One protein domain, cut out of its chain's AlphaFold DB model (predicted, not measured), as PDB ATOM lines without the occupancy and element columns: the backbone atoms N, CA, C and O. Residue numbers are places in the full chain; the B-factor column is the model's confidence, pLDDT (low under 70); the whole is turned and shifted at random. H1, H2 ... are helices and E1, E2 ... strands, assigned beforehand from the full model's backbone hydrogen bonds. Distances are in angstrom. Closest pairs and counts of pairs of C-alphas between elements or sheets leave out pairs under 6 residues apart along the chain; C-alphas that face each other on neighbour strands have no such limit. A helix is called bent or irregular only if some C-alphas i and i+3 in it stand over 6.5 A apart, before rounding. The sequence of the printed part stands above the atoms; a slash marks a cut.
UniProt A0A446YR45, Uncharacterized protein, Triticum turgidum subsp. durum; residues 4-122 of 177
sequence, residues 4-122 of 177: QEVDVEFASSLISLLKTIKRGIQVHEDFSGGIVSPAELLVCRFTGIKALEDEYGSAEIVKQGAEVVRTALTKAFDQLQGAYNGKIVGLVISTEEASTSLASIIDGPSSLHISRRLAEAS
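What this domain is: This is residues 4 to 122 of the 177 residues of an uncharacterized protein of Triticum turgidum subsp. durum (UniProt A0A446YR45). Two long helices, H1 and H3, run side by side the same way, and the short helix H2 packs on both near one end, while the chain runs back between the far end of H1 and H2 as an extended stretch that includes E1. E2 pairs with E1 in a minimal two-stranded antiparallel sheet, order E1 - E2, near residues 17 to 27 of H1, and the small helix H4 lies off to the side, touching no helix. The printed part has 119 residues with four named helices and two named strands, in the order H1, E1, H2, H3, H4, E2, and its class is mostly helix. It is only just compact, close to loose, with a radius of gyration of the C-alphas of 16.1 A, and is elongated, spanning 51 by 31 by 21 A.

How they stand to each other: H1, residues 4 to 32, touches H3, residues 60 to 83, the same way at a shallow tilt of 8 degrees; their closest C-alphas are those of Ile 25 and Ala 83, 6.2 A apart. With residues 6 to 14 alone, H1 touches H2, residues 48 to 56, opposite ways at a shallow tilt of 8 degrees, the closest C-alphas being those of Phe 10 and Gly 48, 4.2 A apart. H2 and H3 form a helical hairpin at a shallow tilt of 5 degrees; H3 touches H2 with residues 61 to 66 alone, and the closest C-alphas are those of Leu 52 and Val 62, 5.8 A apart. E1, residues 41 to 43, and E2, residues 111 to 113, are antiparallel at 164 degrees, with N 41 and O 113 at 3.0 A and N 111 and O 43 at 3.1 A, within hydrogen-bond range. The closest C-alphas of H1 and E2 are those of Gly 24 and Leu 112, 6.6 A apart. H4, residues 100 to 106, is apart from H1, H2 and H3. In H1, H2 and H3 every O i to N i+4 pair is within hydrogen-bond range; in H4 1 of 3 is, beside 2 of 4 O i to N i+3 pairs.

Where its parts are: H1 begins at C-alpha 4 (130.888, 145.086, 227.202) and is 42.1 A long. E1 measures 6.4 A and H2 12.0 A. H3 is 34.7 A long and ends at C-alpha 83 (131.728, 136.146, 261.742). H4 measures 9.9 A and is neither bent nor irregular, but only just: C-alphas 101 and 104 are 6.1 A apart. E2 measures 6.2 A and ends at C-alpha 113 (121.664, 125.783, 252.605).

The domain as a whole: The C-alphas farthest apart are those of Ile 35 and Ala 59, at 52.2 A. The printed part has no cut. The link from H3 to H4, residues 84 to 99, is long. The mean pLDDT of the printed part is 76.2, with residues 33 to 38, residue 91 and residues 93 to 122 under 70.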
ATOM      1  N   GLN A   4     131.557 144.437 226.077       84.25
ATOM      2  CA  GLN A   4     130.888 145.086 227.202       84.25
ATOM      3  C   GLN A   4     129.918 144.165 227.967       84.25
ATOM      4  O   GLN A   4     129.768 144.309 229.179       84.25
ATOM      5  N   GLU A   5     129.243 143.228 227.297       87.12
ATOM      6  CA  GLU A   5     128.314 142.295 227.954       87.12
ATOM      7  C   GLU A   5     129.055 141.311 228.866       87.12
ATOM      8  O   GLU A   5     128.577 141.018 229.960       87.12
ATOM      9  N   VAL A   6     130.242 140.862 228.452       87.75
ATOM     10  CA  VAL A   6     131.086 139.938 229.225       87.75
ATOM     11  C   VAL A   6     131.601 140.609 230.498       87.75
ATOM     12  O   VAL A   6     131.539 140.025 231.580       87.75
ATOM     13  N   ASP A   7     132.033 141.868 230.406       88.31
ATOM     14  CA  ASP A   7     132.492 142.636 231.568       88.31
ATOM     15  C   ASP A   7     131.361 142.840 232.595       88.31
ATOM     16  O   ASP A   7     131.568 142.750 233.811       88.31
ATOM     17  N   VAL A   8     130.134 143.075 232.113       89.31
ATOM     18  CA  VAL A   8     128.932 143.191 232.954       89.31
ATOM     19  C   VAL A   8     128.558 141.843 233.577       89.31
ATOM     20  O   VAL A   8     128.189 141.792 234.756       89.31
ATOM     21  N   GLU A   9     128.675 140.740 232.840       88.88
ATOM     22  CA  GLU A   9     128.447 139.390 233.365       88.88
ATOM     23  C   GLU A   9     129.465 139.028 234.453       88.88
ATOM     24  O   GLU A   9     129.088 138.542 235.526       88.88
ATOM     25  N   PHE A  10     130.743 139.338 234.232       90.88
ATOM     26  CA  PHE A  10     131.794 139.173 235.229       90.88
ATOM     27  C   PHE A  10     131.468 139.954 236.508       90.88
ATOM     28  O   PHE A  10     131.448 139.384 237.606       90.88
ATOM     29  N   ALA A  11     131.154 141.246 236.376       91.38
ATOM     30  CA  ALA A  11     130.853 142.111 237.512       91.38
ATOM     31  C   ALA A  11     129.594 141.656 238.267       91.38
ATOM     32  O   ALA A  11     129.599 141.573 239.497       91.38
ATOM     33  N   SER A  12     128.521 141.321 237.550       89.06
ATOM     34  CA  SER A  12     127.264 140.862 238.152       89.06
ATOM     35  C   SER A  12     127.422 139.517 238.865       89.06
ATOM     36  O   SER A  12     126.933 139.361 239.988       89.06
ATOM     37  N   SER A  13     128.184 138.587 238.286       88.25
ATOM     38  CA  SER A  13     128.537 137.312 238.916       88.25
ATOM     39  C   SER A  13     129.331 137.520 240.207       88.25
ATOM     40  O   SER A  13     129.047 136.877 241.220       88.25
ATOM     41  N   LEU A  14     130.281 138.461 240.214       90.88
ATOM     42  CA  LEU A  14     131.102 138.757 241.389       90.88
ATOM     43  C   LEU A  14     130.272 139.414 242.500       90.88
ATOM     44  O   LEU A  14     130.384 139.054 243.672       90.88
ATOM     45  N   ILE A  15     129.389 140.343 242.136       90.94
ATOM     46  CA  ILE A  15     128.453 140.975 243.073       90.94
ATOM     47  C   ILE A  15     127.515 139.925 243.677       90.94
ATOM     48  O   ILE A  15     127.283 139.937 244.888       90.94
ATOM     49  N   SER A  16     126.996 139.004 242.862       88.06
ATOM     50  CA  SER A  16     126.126 137.915 243.313       88.06
ATOM     51  C   SER A  16     126.830 137.005 244.325       88.06
ATOM     52  O   SER A  16     126.274 136.711 245.389       88.06
ATOM     53  N   LEU A  17     128.088 136.639 244.053       88.88
ATOM     54  CA  LEU A  17     128.938 135.877 244.969       88.88
ATOM     55  C   LEU A  17     129.078 136.586 246.323       88.88
ATOM     56  O   LEU A  17     128.734 136.028 247.365       88.88
ATOM     57  N   LEU A  18     129.522 137.845 246.311       89.75
ATOM     58  CA  LEU A  18     129.741 138.622 247.534       89.75
ATOM     59  C   LEU A  18     128.444 138.849 248.318       89.75
ATOM     60  O   LEU A  18     128.442 138.800 249.548       89.75
ATOM     61  N   LYS A  19     127.322 139.066 247.626       89.12
ATOM     62  CA  LYS A  19     126.001 139.213 248.252       89.12
ATOM     63  C   LYS A  19     125.551 137.916 248.921       89.12
ATOM     64  O   LYS A  19     124.972 137.970 250.003       89.12
ATOM     65  N   THR A  20     125.833 136.769 248.306       86.31
ATOM     66  CA  THR A  20     125.513 135.451 248.872       86.31
ATOM     67  C   THR A  20     126.328 135.194 250.138       86.31
ATOM     68  O   THR A  20     125.756 134.802 251.152       86.31
ATOM     69  N   ILE A  21     127.628 135.512 250.124       87.81
ATOM     70  CA  ILE A  21     128.499 135.407 251.305       87.81
ATOM     71  C   ILE A  21     128.005 136.308 252.440       87.81
ATOM     72  O   ILE A  21     127.815 135.837 253.558       87.81
ATOM     73  N   LYS A  22     127.727 137.587 252.153       89.56
ATOM     74  CA  LYS A  22     127.185 138.522 253.154       89.56
ATOM     75  C   LYS A  22     125.870 138.036 253.747       89.56
ATOM     76  O   LYS A  22     125.672 138.132 254.952       89.56
ATOM     77  N   ARG A  23     124.980 137.494 252.910       87.12
ATOM     78  CA  ARG A  23     123.725 136.908 253.383       87.12
ATOM     79  C   ARG A  23     123.978 135.707 254.290       87.12
ATOM     80  O   ARG A  23     123.231 135.530 255.241       87.12
ATOM     81  N   GLY A  24     125.015 134.913 254.028       84.19
ATOM     82  CA  GLY A  24     125.393 133.815 254.913       84.19
ATOM     83  C   GLY A  24     125.872 134.253 256.278       84.19
ATOM     84  O   GLY A  24     125.395 133.723 257.273       84.19
ATOM     85  N   ILE A  25     126.696 135.293 256.325       87.06
ATOM     86  CA  ILE A  25     127.111 135.905 257.590       87.06
ATOM     87  C   ILE A  25     125.899 136.417 258.374       87.06
ATOM     88  O   ILE A  25     125.763 136.106 259.550       87.06
ATOM     89  N   GLN A  26     124.987 137.137 257.719       86.56
ATOM     90  CA  GLN A  26     123.793 137.664 258.381       86.56
ATOM     91  C   GLN A  26     122.924 136.545 258.970       86.56
ATOM     92  O   GLN A  26     122.494 136.620 260.116       86.56
ATOM     93  N   VAL A  27     122.701 135.483 258.196       83.19
ATOM     94  CA  VAL A  27     121.934 134.321 258.651       83.19
ATOM     95  C   VAL A  27     122.622 133.635 259.837       83.19
ATOM     96  O   VAL A  27     121.946 133.243 260.784       83.19
ATOM     97  N   HIS A  28     123.951 133.517 259.818       83.62
ATOM     98  CA  HIS A  28     124.715 132.976 260.940       83.62
ATOM     99  C   HIS A  28     124.544 133.806 262.215       83.62
ATOM    100  O   HIS A  28     124.279 133.259 263.286       83.62
ATOM    101  N   GLU A  29     124.661 135.130 262.101       83.62
ATOM    102  CA  GLU A  29     124.473 136.058 263.218       83.62
ATOM    103  C   GLU A  29     123.072 135.914 263.826       83.62
ATOM    104  O   GLU A  29     122.959 135.778 265.047       83.62
ATOM    105  N   ASP A  30     122.031 135.824 262.991       81.38
ATOM    106  CA  ASP A  30     120.644 135.613 263.428       81.38
ATOM    107  C   ASP A  30     120.474 134.311 264.240       81.38
ATOM    108  O   ASP A  30     119.680 134.256 265.185       81.38
ATOM    109  N   PHE A  31     121.233 133.255 263.916       75.75
ATOM    110  CA  PHE A  31     121.198 131.977 264.641       75.75
ATOM    111  C   PHE A  31     122.148 131.897 265.837       75.75
ATOM    112  O   PHE A  31     121.902 131.101 266.746       75.75
ATOM    113  N   SER A  32     123.202 132.711 265.876       72.19
ATOM    114  CA  SER A  32     124.247 132.662 266.907       72.19
ATOM    115  C   SER A  32     123.734 132.923 268.336       72.19
ATOM    116  O   SER A  32     124.371 132.506 269.303       72.19
ATOM    117  N   GLY A  33     122.556 133.547 268.481       66.56
ATOM    118  CA  GLY A  33     121.859 133.762 269.757       66.56
ATOM    119  C   GLY A  33     120.807 132.703 270.124       66.56
ATOM    120  O   GLY A  33     120.151 132.824 271.161       66.56
ATOM    121  N   GLY A  34     120.597 131.687 269.283       65.25
ATOM    122  CA  GLY A  34     119.606 130.632 269.494       65.25
ATOM    123  C   GLY A  34     120.077 129.516 270.434       65.25
ATOM    124  O   GLY A  34     121.263 129.234 270.560       65.25
ATOM    125  N   ILE A  35     119.127 128.805 271.058       60.16
ATOM    126  CA  ILE A  35     119.402 127.633 271.925       60.16
ATOM    127  C   ILE A  35     120.091 126.492 271.142       60.16
ATOM    128  O   ILE A  35     120.778 125.653 271.722       60.16
ATOM    129  N   VAL A  36     119.914 126.456 269.818       61.91
ATOM    130  CA  VAL A  36     120.490 125.455 268.917       61.91
ATOM    131  C   VAL A  36     121.272 126.179 267.826       61.91
ATOM    132  O   VAL A  36     120.674 126.912 267.047       61.91
ATOM    133  N   SER A  37     122.582 125.932 267.751       65.25
ATOM    134  CA  SER A  37     123.444 126.389 266.652       65.25
ATOM    135  C   SER A  37     123.503 125.295 265.578       65.25
ATOM    136  O   SER A  37     124.161 124.274 265.800       65.25
ATOM    137  N   PRO A  38     122.801 125.432 264.439       67.38
ATOM    138  CA  PRO A  38     122.843 124.439 263.373       67.38
ATOM    139  C   PRO A  38     124.182 124.476 262.622       67.38
ATOM    140  O   PRO A  38     124.856 125.501 262.574       67.38
ATOM    141  N   ALA A  39     124.547 123.358 261.993       70.19
ATOM    142  CA  ALA A  39     125.588 123.365 260.974       70.19
ATOM    143  C   ALA A  39     125.068 124.073 259.711       70.19
ATOM    144  O   ALA A  39     123.951 123.814 259.249       70.19
ATOM    145  N   GLU A  40     125.881 124.956 259.144       73.94
ATOM    146  CA  GLU A  40     125.527 125.775 257.987       73.94
ATOM    147  C   GLU A  40     126.410 125.408 256.794       73.94
ATOM    148  O   GLU A  40     127.617 125.217 256.939       73.94
ATOM    149  N   LEU A  41     125.808 125.302 255.607       76.81
ATOM    150  CA  LEU A  41     126.522 125.061 254.359       76.81
ATOM    151  C   LEU A  41     126.247 126.212 253.388       76.81
ATOM    152  O   LEU A  41     125.132 126.391 252.893       76.81
ATOM    153  N   LEU A  42     127.290 126.981 253.092       79.06
ATOM    154  CA  LEU A  42     127.251 128.030 252.084       79.06
ATOM    155  C   LEU A  42     127.757 127.474 250.751       79.06
ATOM    156  O   LEU A  42     128.912 127.060 250.659       79.06
ATOM    157  N   VAL A  43     126.913 127.491 249.718       79.56
ATOM    158  CA  VAL A  43     127.292 127.068 248.365       79.56
ATOM    159  C   VAL A  43     127.311 128.287 247.456       79.56
ATOM    160  O   VAL A  43     126.335 129.025 247.336       79.56
ATOM    161  N   CYS A  44     128.453 128.518 246.820       77.69
ATOM    162  CA  CYS A  44     128.672 129.662 245.952       77.69
ATOM    163  C   CYS A  44     129.235 129.201 244.610       77.69
ATOM    164  O   CYS A  44     130.140 128.371 244.567       77.69
ATOM    165  N   ARG A  45     128.723 129.780 243.523       79.81
ATOM    166  CA  ARG A  45     129.190 129.551 242.157       79.81
ATOM    167  C   ARG A  45     129.631 130.868 241.531       79.81
ATOM    168  O   ARG A  45     128.953 131.886 241.669       79.81
ATOM    169  N   PHE A  46     130.754 130.824 240.821       84.88
ATOM    170  CA  PHE A  46     131.276 131.951 240.058       84.88
ATOM    171  C   PHE A  46     131.806 131.467 238.707       84.88
ATOM    172  O   PHE A  46     132.715 130.645 238.660       84.88
ATOM    173  N   THR A  47     131.226 131.971 237.619       84.12
ATOM    174  CA  THR A  47     131.584 131.615 236.232       84.12
ATOM    175  C   THR A  47     132.239 132.768 235.474       84.12
ATOM    176  O   THR A  47     132.615 132.602 234.318       84.12
ATOM    177  N   GLY A  48     132.424 133.925 236.122       85.00
ATOM    178  CA  GLY A  48     132.893 135.144 235.465       85.00
ATOM    179  C   GLY A  48     134.309 135.053 234.890       85.00
ATOM    180  O   GLY A  48     134.566 135.681 233.874       85.00
ATOM    181  N   ILE A  49     135.225 134.269 235.486       86.81
ATOM    182  CA  ILE A  49     136.575 134.091 234.902       86.81
ATOM    183  C   ILE A  49     136.485 133.375 233.558       86.81
ATOM    184  O   ILE A  49     137.097 133.822 232.599       86.81
ATOM    185  N   LYS A  50     135.677 132.312 233.478       85.88
ATOM    186  CA  LYS A  50     135.499 131.552 232.240       85.88
ATOM    187  C   LYS A  50     134.895 132.420 231.136       85.88
ATOM    188  O   LYS A  50     135.385 132.402 230.020       85.88
ATOM    189  N   ALA A  51     133.909 133.253 231.477       86.06
ATOM    190  CA  ALA A  51     133.346 134.216 230.531       86.06
ATOM    191  C   ALA A  51     134.406 135.204 229.999       86.06
ATOM    192  O   ALA A  51     134.415 135.512 228.810       86.06
ATOM    193  N   LEU A  52     135.330 135.666 230.855       89.12
ATOM    194  CA  LEU A  52     136.455 136.505 230.426       89.12
ATOM    195  C   LEU A  52     137.457 135.738 229.546       89.12
ATOM    196  O   LEU A  52     137.949 136.301 228.573       89.12
ATOM    197  N   GLU A  53     137.765 134.481 229.872       88.69
ATOM    198  CA  GLU A  53     138.644 133.615 229.069       88.69
ATOM    199  C   GLU A  53     138.064 133.322 227.684       88.69
ATOM    200  O   GLU A  53     138.798 133.379 226.698       88.69
ATOM    201  N   ASP A  54     136.760 133.063 227.594       87.88
ATOM    202  CA  ASP A  54     136.080 132.729 226.341       87.88
ATOM    203  C   ASP A  54     136.081 133.912 225.347       87.88
ATOM    204  O   ASP A  54     136.224 133.702 224.142       87.88
ATOM    205  N   GLU A  55     135.964 135.155 225.833       88.75
ATOM    206  CA  GLU A  55     135.945 136.365 224.990       88.75
ATOM    207  C   GLU A  55     137.348 136.936 224.733       88.75
ATOM    208  O   GLU A  55     137.688 137.297 223.605       88.75
ATOM    209  N   TYR A  56     138.179 137.036 225.775       86.88
ATOM    210  CA  TYR A  56     139.473 137.726 225.714       86.88
ATOM    211  C   TYR A  56     140.675 136.776 225.595       86.88
ATOM    212  O   TYR A  56     141.810 137.237 225.439       86.88
ATOM    213  N   GLY A  57     140.473 135.456 225.653       86.19
ATOM    214  CA  GLY A  57     141.544 134.460 225.610       86.19
ATOM    215  C   GLY A  57     142.497 134.579 226.801       86.19
ATOM    216  O   GLY A  57     142.105 134.923 227.908       86.19
ATOM    217  N   SER A  58     143.794 134.346 226.592       79.38
ATOM    218  CA  SER A  58     144.817 134.506 227.644       79.38
ATOM    219  C   SER A  58     145.327 135.951 227.792       79.38
ATOM    220  O   SER A  58     146.505 136.170 228.080       79.38
ATOM    221  N   ALA A  59     144.474 136.950 227.550       83.81
ATOM    222  CA  ALA A  59     144.847 138.358 227.642       83.81
ATOM    223  C   ALA A  59     145.121 138.809 229.090       83.81
ATOM    224  O   ALA A  59     144.602 138.250 230.057       83.81
ATOM    225  N   GLU A  60     145.876 139.905 229.241       88.06
ATOM    226  CA  GLU A  60     146.166 140.523 230.548       88.06
ATOM    227  C   GLU A  60     144.881 140.883 231.324       88.06
ATOM    228  O   GLU A  60     144.871 140.846 232.553       88.06
ATOM    229  N   ILE A  61     143.777 141.152 230.617       86.88
ATOM    230  CA  ILE A  61     142.449 141.419 231.196       86.88
ATOM    231  C   ILE A  61     141.957 140.238 232.043       86.88
ATOM    232  O   ILE A  61     141.464 140.445 233.148       86.88
ATOM    233  N   VAL A  62     142.141 138.999 231.581       88.31
ATOM    234  CA  VAL A  62     141.725 137.801 232.326       88.31
ATOM    235  C   VAL A  62     142.533 137.655 233.607       88.31
ATOM    236  O   VAL A  62     141.981 137.401 234.677       88.31
ATOM    237  N   LYS A  63     143.846 137.887 233.526       90.19
ATOM    238  CA  LYS A  63     144.736 137.860 234.689       90.19
ATOM    239  C   LYS A  63     144.364 138.936 235.712       90.19
ATOM    240  O   LYS A  63     144.339 138.659 236.909       90.19
ATOM    241  N   GLN A  64     144.028 140.141 235.252       91.69
ATOM    242  CA  GLN A  64     143.512 141.208 236.112       91.69
ATOM    243  C   GLN A  64     142.167 140.823 236.739       91.69
ATOM    244  O   GLN A  64     141.987 140.995 237.944       91.69
ATOM    245  N   GLY A  65     141.251 140.241 235.961       89.31
ATOM    246  CA  GLY A  65     139.975 139.721 236.451       89.31
ATOM    247  C   GLY A  65     140.161 138.662 237.541       89.31
ATOM    248  O   GLY A  65     139.532 138.742 238.598       89.31
ATOM    249  N   ALA A  66     141.085 137.722 237.343       89.62
ATOM    250  CA  ALA A  66     141.433 136.707 238.332       89.62
ATOM    251  C   ALA A  66     142.000 137.317 239.625       89.62
ATOM    252  O   ALA A  66     141.617 136.901 240.720       89.62
ATOM    253  N   GLU A  67     142.855 138.337 239.526       92.62
ATOM    254  CA  GLU A  67     143.410 139.022 240.698       92.62
ATOM    255  C   GLU A  67     142.344 139.826 241.464       92.62
ATOM    256  O   GLU A  67     142.333 139.835 242.701       92.62
ATOM    257  N   VAL A  68     141.388 140.439 240.758       93.56
ATOM    258  CA  VAL A  68     140.215 141.090 241.371       93.56
ATOM    259  C   VAL A  68     139.379 140.068 242.137       93.56
ATOM    260  O   VAL A  68     139.032 140.303 243.297       93.56
ATOM    261  N   VAL A  69     139.092 138.919 241.522       91.44
ATOM    262  CA  VAL A  69     138.326 137.825 242.138       91.44
ATOM    263  C   VAL A  69     139.045 137.299 243.372       91.44
ATOM    264  O   VAL A  69     138.433 137.194 244.434       91.44
ATOM    265  N   ARG A  70     140.353 137.050 243.274       90.31
ATOM    266  CA  ARG A  70     141.196 136.623 244.394       90.31
ATOM    267  C   ARG A  70     141.143 137.623 245.545       90.31
ATOM    268  O   ARG A  70     140.861 137.233 246.672       90.31
ATOM    269  N   THR A  71     141.346 138.906 245.262       93.31
ATOM    270  CA  THR A  71     141.306 139.970 246.275       93.31
ATOM    271  C   THR A  71     139.936 140.055 246.948       93.31
ATOM    272  O   THR A  71     139.842 140.211 248.168       93.31
ATOM    273  N   ALA A  72     138.859 139.946 246.168       91.94
ATOM    274  CA  ALA A  72     137.494 139.962 246.679       91.94
ATOM    275  C   ALA A  72     137.204 138.743 247.569       91.94
ATOM    276  O   ALA A  72     136.640 138.904 248.652       91.94
ATOM    277  N   LEU A  73     137.632 137.549 247.151       89.94
ATOM    278  CA  LEU A  73     137.500 136.308 247.916       89.94
ATOM    279  C   LEU A  73     138.310 136.338 249.207       89.94
ATOM    280  O   LEU A  73     137.772 135.950 250.236       89.94
ATOM    281  N   THR A  74     139.550 136.834 249.193       90.31
ATOM    282  CA  THR A  74     140.353 136.985 250.415       90.31
ATOM    283  C   THR A  74     139.635 137.875 251.425       90.31
ATOM    284  O   THR A  74     139.408 137.450 252.552       90.31
ATOM    285  N   LYS A  75     139.151 139.050 251.002       92.19
ATOM    286  CA  LYS A  75     138.385 139.945 251.886       92.19
ATOM    287  C   LYS A  75     137.096 139.306 252.398       92.19
ATOM    288  O   LYS A  75     136.733 139.488 253.556       92.19
ATOM    289  N   ALA A  76     136.381 138.583 251.539       89.75
ATOM    290  CA  ALA A  76     135.161 137.886 251.927       89.75
ATOM    291  C   ALA A  76     135.451 136.736 252.909       89.75
ATOM    292  O   ALA A  76     134.668 136.500 253.826       89.75
ATOM    293  N   PHE A  77     136.585 136.054 252.752       86.94
ATOM    294  CA  PHE A  77     137.029 135.000 253.656       86.94
ATOM    295  C   PHE A  77     137.433 135.554 255.021       86.94
ATOM    296  O   PHE A  77     137.049 134.976 256.032       86.94
ATOM    297  N   ASP A  78     138.109 136.702 255.071       89.81
ATOM    298  CA  ASP A  78     138.415 137.389 256.331       89.81
ATOM    299  C   ASP A  78     137.126 137.767 257.081       89.81
ATOM    300  O   ASP A  78     137.017 137.572 258.293       89.81
ATOM    301  N   GLN A  79     136.105 138.248 256.357       89.62
ATOM    302  CA  GLN A  79     134.784 138.539 256.929       89.62
ATOM    303  C   GLN A  79     134.103 137.283 257.473       89.62
ATOM    304  O   GLN A  79     133.590 137.297 258.591       89.62
ATOM    305  N   LEU A  80     134.120 136.194 256.702       86.19
ATOM    306  CA  LEU A  80     133.599 134.903 257.139       86.19
ATOM    307  C   LEU A  80     134.342 134.415 258.391       86.19
ATOM    308  O   LEU A  80     133.707 134.036 259.372       86.19
ATOM    309  N   GLN A  81     135.674 134.469 258.402       86.38
ATOM    310  CA  GLN A  81     136.490 134.049 259.540       86.38
ATOM    311  C   GLN A  81     136.139 134.824 260.812       86.38
ATOM    312  O   GLN A  81     136.011 134.208 261.872       86.38
ATOM    313  N   GLY A  82     135.944 136.140 260.696       87.00
ATOM    314  CA  GLY A  82     135.479 136.984 261.793       87.00
ATOM    315  C   GLY A  82     134.093 136.579 262.294       87.00
ATOM    316  O   GLY A  82     133.930 136.321 263.484       87.00
ATOM    317  N   ALA A  83     133.116 136.458 261.392       85.06
ATOM    318  CA  ALA A  83     131.728 136.146 261.742       85.06
ATOM    319  C   ALA A  83     131.563 134.772 262.411       85.06
ATOM    320  O   ALA A  83     130.861 134.639 263.408       85.06
ATOM    321  N   TYR A  84     132.256 133.752 261.903       81.25
ATOM    322  CA  TYR A  84     132.156 132.375 262.394       81.25
ATOM    323  C   TYR A  84     133.199 132.041 263.480       81.25
ATOM    324  O   TYR A  84     133.415 130.867 263.799       81.25
ATOM    325  N   ASN A  85     133.886 133.041 264.051       81.56
ATOM    326  CA  ASN A  85     134.918 132.869 265.086       81.56
ATOM    327  C   ASN A  85     136.002 131.832 264.718       81.56
ATOM    328  O   ASN A  85     136.426 131.022 265.547       81.56
ATOM    329  N   GLY A  86     136.408 131.795 263.447       72.69
ATOM    330  CA  GLY A  86     137.400 130.848 262.933       72.69
ATOM    331  C   GLY A  86     136.933 129.392 262.791       72.69
ATOM    332  O   GLY A  86     137.740 128.542 262.422       72.69
ATOM    333  N   LYS A  87     135.655 129.075 263.037       73.56
ATOM    334  CA  LYS A  87     135.094 127.714 262.927       73.56
ATOM    335  C   LYS A  87     134.497 127.440 261.544       73.56
ATOM    336  O   LYS A  87     133.347 127.028 261.428       73.56
ATOM    337  N   ILE A  88     135.276 127.672 260.492       76.00
ATOM    338  CA  ILE A  88     134.850 127.418 259.110       76.00
ATOM    339  C   ILE A  88     135.649 126.260 258.534       76.00
ATOM    340  O   ILE A  88     136.876 126.240 258.616       76.00
ATOM    341  N   VAL A  89     134.950 125.329 257.889       70.38
ATOM    342  CA  VAL A  89     135.551 124.326 257.007       70.38
ATOM    343  C   VAL A  89     135.061 124.619 255.595       70.38
ATOM    344  O   VAL A  89     133.873 124.493 255.309       70.38
ATOM    345  N   GLY A  90     135.971 125.064 254.732       71.62
ATOM    346  CA  GLY A  90     135.676 125.396 253.340       71.62
ATOM    347  C   GLY A  90     136.243 124.352 252.384       71.62
ATOM    348  O   GLY A  90     137.373 123.902 252.555       71.62
ATOM    349  N   LEU A  91     135.471 124.004 251.355       66.94
ATOM    350  CA  LEU A  91     135.936 123.242 250.198       66.94
ATOM    351  C   LEU A  91     135.838 124.149 248.969       66.94
ATOM    352  O   LEU A  91     134.745 124.572 248.603       66.94
ATOM    353  N   VAL A  92     136.977 124.453 248.345       72.62
ATOM    354  CA  VAL A  92     137.029 125.204 247.085       72.62
ATOM    355  C   VAL A  92     137.235 124.208 245.954       72.62
ATOM    356  O   VAL A  92     138.204 123.452 245.966       72.62
ATOM    357  N   ILE A  93     136.320 124.203 244.990       67.12
ATOM    358  CA  ILE A  93     136.371 123.312 243.832       67.12
ATOM    359  C   ILE A  93     136.489 124.181 242.588       67.12
ATOM    360  O   ILE A  93     135.594 124.970 242.293       67.12
ATOM    361  N   SER A  94     137.595 124.025 241.868       68.94
ATOM    362  CA  SER A  94     137.776 124.564 240.522       68.94
ATOM    363  C   SER A  94     137.718 123.381 239.571       68.94
ATOM    364  O   SER A  94     138.571 122.500 239.655       68.94
ATOM    365  N   THR A  95     136.692 123.310 238.728       61.28
ATOM    366  CA  THR A  95     136.513 122.194 237.795       61.28
ATOM    367  C   THR A  95     136.157 122.709 236.407       61.28
ATOM    368  O   THR A  95     135.312 123.595 236.286       61.28
ATOM    369  N   GLU A  96     136.799 122.164 235.372       56.59
ATOM    370  CA  GLU A  96     136.413 122.401 233.972       56.59
ATOM    371  C   GLU A  96     135.118 121.656 233.617       56.59
ATOM    372  O   GLU A  96     134.292 122.184 232.873       56.59
ATOM    373  N   GLU A  97     134.897 120.482 234.220       53.22
ATOM    374  CA  GLU A  97     133.691 119.665 234.060       53.22
ATOM    375  C   GLU A  97     133.153 119.252 235.436       53.22
ATOM    376  O   GLU A  97     133.867 118.683 236.264       53.22
ATOM    377  N   ALA A  98     131.894 119.573 235.737       48.41
ATOM    378  CA  ALA A  98     131.293 119.213 237.018       48.41
ATOM    379  C   ALA A  98     131.155 117.686 237.119       48.41
ATOM    380  O   ALA A  98     130.407 117.070 236.360       48.41
ATOM    381  N   SER A  99     131.851 117.058 238.074       47.03
ATOM    382  CA  SER A  99     131.613 115.647 238.375       47.03
ATOM    383  C   SER A  99     130.148 115.459 238.785       47.03
ATOM    384  O   SER A  99     129.571 116.269 239.514       47.03
ATOM    385  N   THR A 100     129.522 114.389 238.299       48.22
ATOM    386  CA  THR A 100     128.062 114.198 238.313       48.22
ATOM    387  C   THR A 100     127.447 114.228 239.721       48.22
ATOM    388  O   THR A 100     126.268 114.538 239.870       48.22
ATOM    389  N   SER A 101     128.230 113.959 240.777       51.09
ATOM    390  CA  SER A 101     127.769 114.062 242.171       51.09
ATOM    391  C   SER A 101     127.752 115.501 242.704       51.09
ATOM    392  O   SER A 101     126.864 115.850 243.481       51.09
ATOM    393  N   LEU A 102     128.691 116.345 242.270       54.22
ATOM    394  CA  LEU A 102     128.770 117.763 242.629       54.22
ATOM    395  C   LEU A 102     127.873 118.624 241.742       54.22
ATOM    396  O   LEU A 102     127.403 119.663 242.196       54.22
ATOM    397  N   ALA A 103     127.573 118.166 240.524       49.94
ATOM    398  CA  ALA A 103     126.633 118.816 239.618       49.94
ATOM    399  C   ALA A 103     125.278 119.076 240.295       49.94
ATOM    400  O   ALA A 103     124.781 120.187 240.228       49.94
ATOM    401  N   SER A 104     124.736 118.136 241.082       57.28
ATOM    402  CA  SER A 104     123.457 118.363 241.785       57.28
ATOM    403  C   SER A 104     123.497 119.465 242.860       57.28
ATOM    404  O   SER A 104     122.463 120.050 243.176       57.28
ATOM    405  N   ILE A 105     124.681 119.765 243.406       55.50
ATOM    406  CA  ILE A 105     124.905 120.820 244.408       55.50
ATOM    407  C   ILE A 105     125.281 122.153 243.727       55.50
ATOM    408  O   ILE A 105     124.969 123.215 244.258       55.50
ATOM    409  N   ILE A 106     125.926 122.105 242.555       55.78
ATOM    410  CA  ILE A 106     126.504 123.262 241.841       55.78
ATOM    411  C   ILE A 106     125.619 123.758 240.671       55.78
ATOM    412  O   ILE A 106     125.729 124.919 240.272       55.78
ATOM    413  N   ASP A 107     124.722 122.931 240.119       52.88
ATOM    414  CA  ASP A 107     123.810 123.320 239.023       52.88
ATOM    415  C   ASP A 107     122.702 124.274 239.472       52.88
ATOM    416  O   ASP A 107     122.090 124.951 238.645       52.88
ATOM    417  N   GLY A 108     122.462 124.382 240.779       56.16
ATOM    418  CA  GLY A 108     121.580 125.403 241.332       56.16
ATOM    419  C   GLY A 108     122.229 126.796 241.331       56.16
ATOM    420  O   GLY A 108     123.455 126.914 241.414       56.16
ATOM    421  N   PRO A 109     121.436 127.884 241.284       58.88
ATOM    422  CA  PRO A 109     121.956 129.219 241.579       58.88
ATOM    423  C   PRO A 109     122.611 129.229 242.966       58.88
ATOM    424  O   PRO A 109     122.137 128.525 243.859       58.88
ATOM    425  N   SER A 110     123.666 130.041 243.150       62.53
ATOM    426  CA  SER A 110     124.333 130.233 244.448       62.53
ATOM    427  C   SER A 110     123.295 130.347 245.563       62.53
ATOM    428  O   SER A 110     122.443 131.241 245.549       62.53
ATOM    429  N   SER A 111     123.329 129.404 246.498       59.84
ATOM    430  CA  SER A 111     122.278 129.221 247.485       59.84
ATOM    431  C   SER A 111     122.876 129.019 248.865       59.84
ATOM    432  O   SER A 111     123.959 128.468 249.068       59.84
ATOM    433  N   LEU A 112     122.134 129.505 249.851       57.25
ATOM    434  CA  LEU A 112     122.450 129.259 251.238       57.25
ATOM    435  C   LEU A 112     121.629 128.062 251.704       57.25
ATOM    436  O   LEU A 112     120.400 128.138 251.739       57.25
ATOM    437  N   HIS A 113     122.304 126.971 252.061       61.75
ATOM    438  CA  HIS A 113     121.664 125.783 252.605       61.75
ATOM    439  C   HIS A 113     121.928 125.692 254.108       61.75
ATOM    440  O   HIS A 113     123.004 125.310 254.566       61.75
ATOM    441  N   ILE A 114     120.896 125.983 254.902       57.97
ATOM    442  CA  ILE A 114     120.908 125.677 256.335       57.97
ATOM    443  C   ILE A 114     120.661 124.176 256.473       57.97
ATOM    444  O   ILE A 114     119.530 123.696 256.607       57.97
ATOM    445  N   SER A 115     121.735 123.404 256.380       55.34
ATOM    446  CA  SER A 115     121.696 121.962 256.562       55.34
ATOM    447  C   SER A 115     121.642 121.640 258.050       55.34
ATOM    448  O   SER A 115     122.622 121.202 258.644       55.34
ATOM    449  N   ARG A 116     120.437 121.721 258.633       46.22
ATOM    450  CA  ARG A 116     120.111 121.262 260.004       46.22
ATOM    451  C   ARG A 116     120.572 119.818 260.312       46.22
ATOM    452  O   ARG A 116     120.478 119.373 261.449       46.22
ATOM    453  N   ARG A 117     121.024 119.059 259.303       41.19
ATOM    454  CA  ARG A 117     121.430 117.647 259.375       41.19
ATOM    455  C   ARG A 117     122.862 117.352 258.913       41.19
ATOM    456  O   ARG A 117     123.180 116.175 258.764       41.19
ATOM    457  N   LEU A 118     123.736 118.342 258.721       49.41
ATOM    458  CA  LEU A 118     125.174 118.053 258.771       49.41
ATOM    459  C   LEU A 118     125.515 117.810 260.243       49.41
ATOM    460  O   LEU A 118     125.918 118.714 260.966       49.41
ATOM    461  N   ALA A 119     125.235 116.595 260.716       46.88
ATOM    462  CA  ALA A 119     125.751 116.151 261.994       46.88
ATOM    463  C   ALA A 119     127.271 116.273 261.894       46.88
ATOM    464  O   ALA A 119     127.875 115.638 261.026       46.88
ATOM    465  N   GLU A 120     127.868 117.117 262.735       46.66
ATOM    466  CA  GLU A 120     129.296 117.054 263.011       46.66
ATOM    467  C   GLU A 120     129.576 115.572 263.255       46.66
ATOM    468  O   GLU A 120     128.981 114.984 264.164       46.66
ATOM    469  N   ALA A 121     130.337 114.927 262.363       45.59
ATOM    470  CA  ALA A 121     130.754 113.551 262.566       45.59
ATOM    471  C   ALA A 121     131.570 113.607 263.846       45.59
ATOM    472  O   ALA A 121     132.708 114.074 263.856       45.59
ATOM    473  N   SER A 122     130.880 113.316 264.945       44.44
ATOM    474  CA  SER A 122     131.294 113.707 266.275       44.44
ATOM    475  C   SER A 122     132.723 113.259 266.474       44.44
ATOM    476  O   SER A 122     133.104 112.176 266.025       44.44
TER     477      SER A 122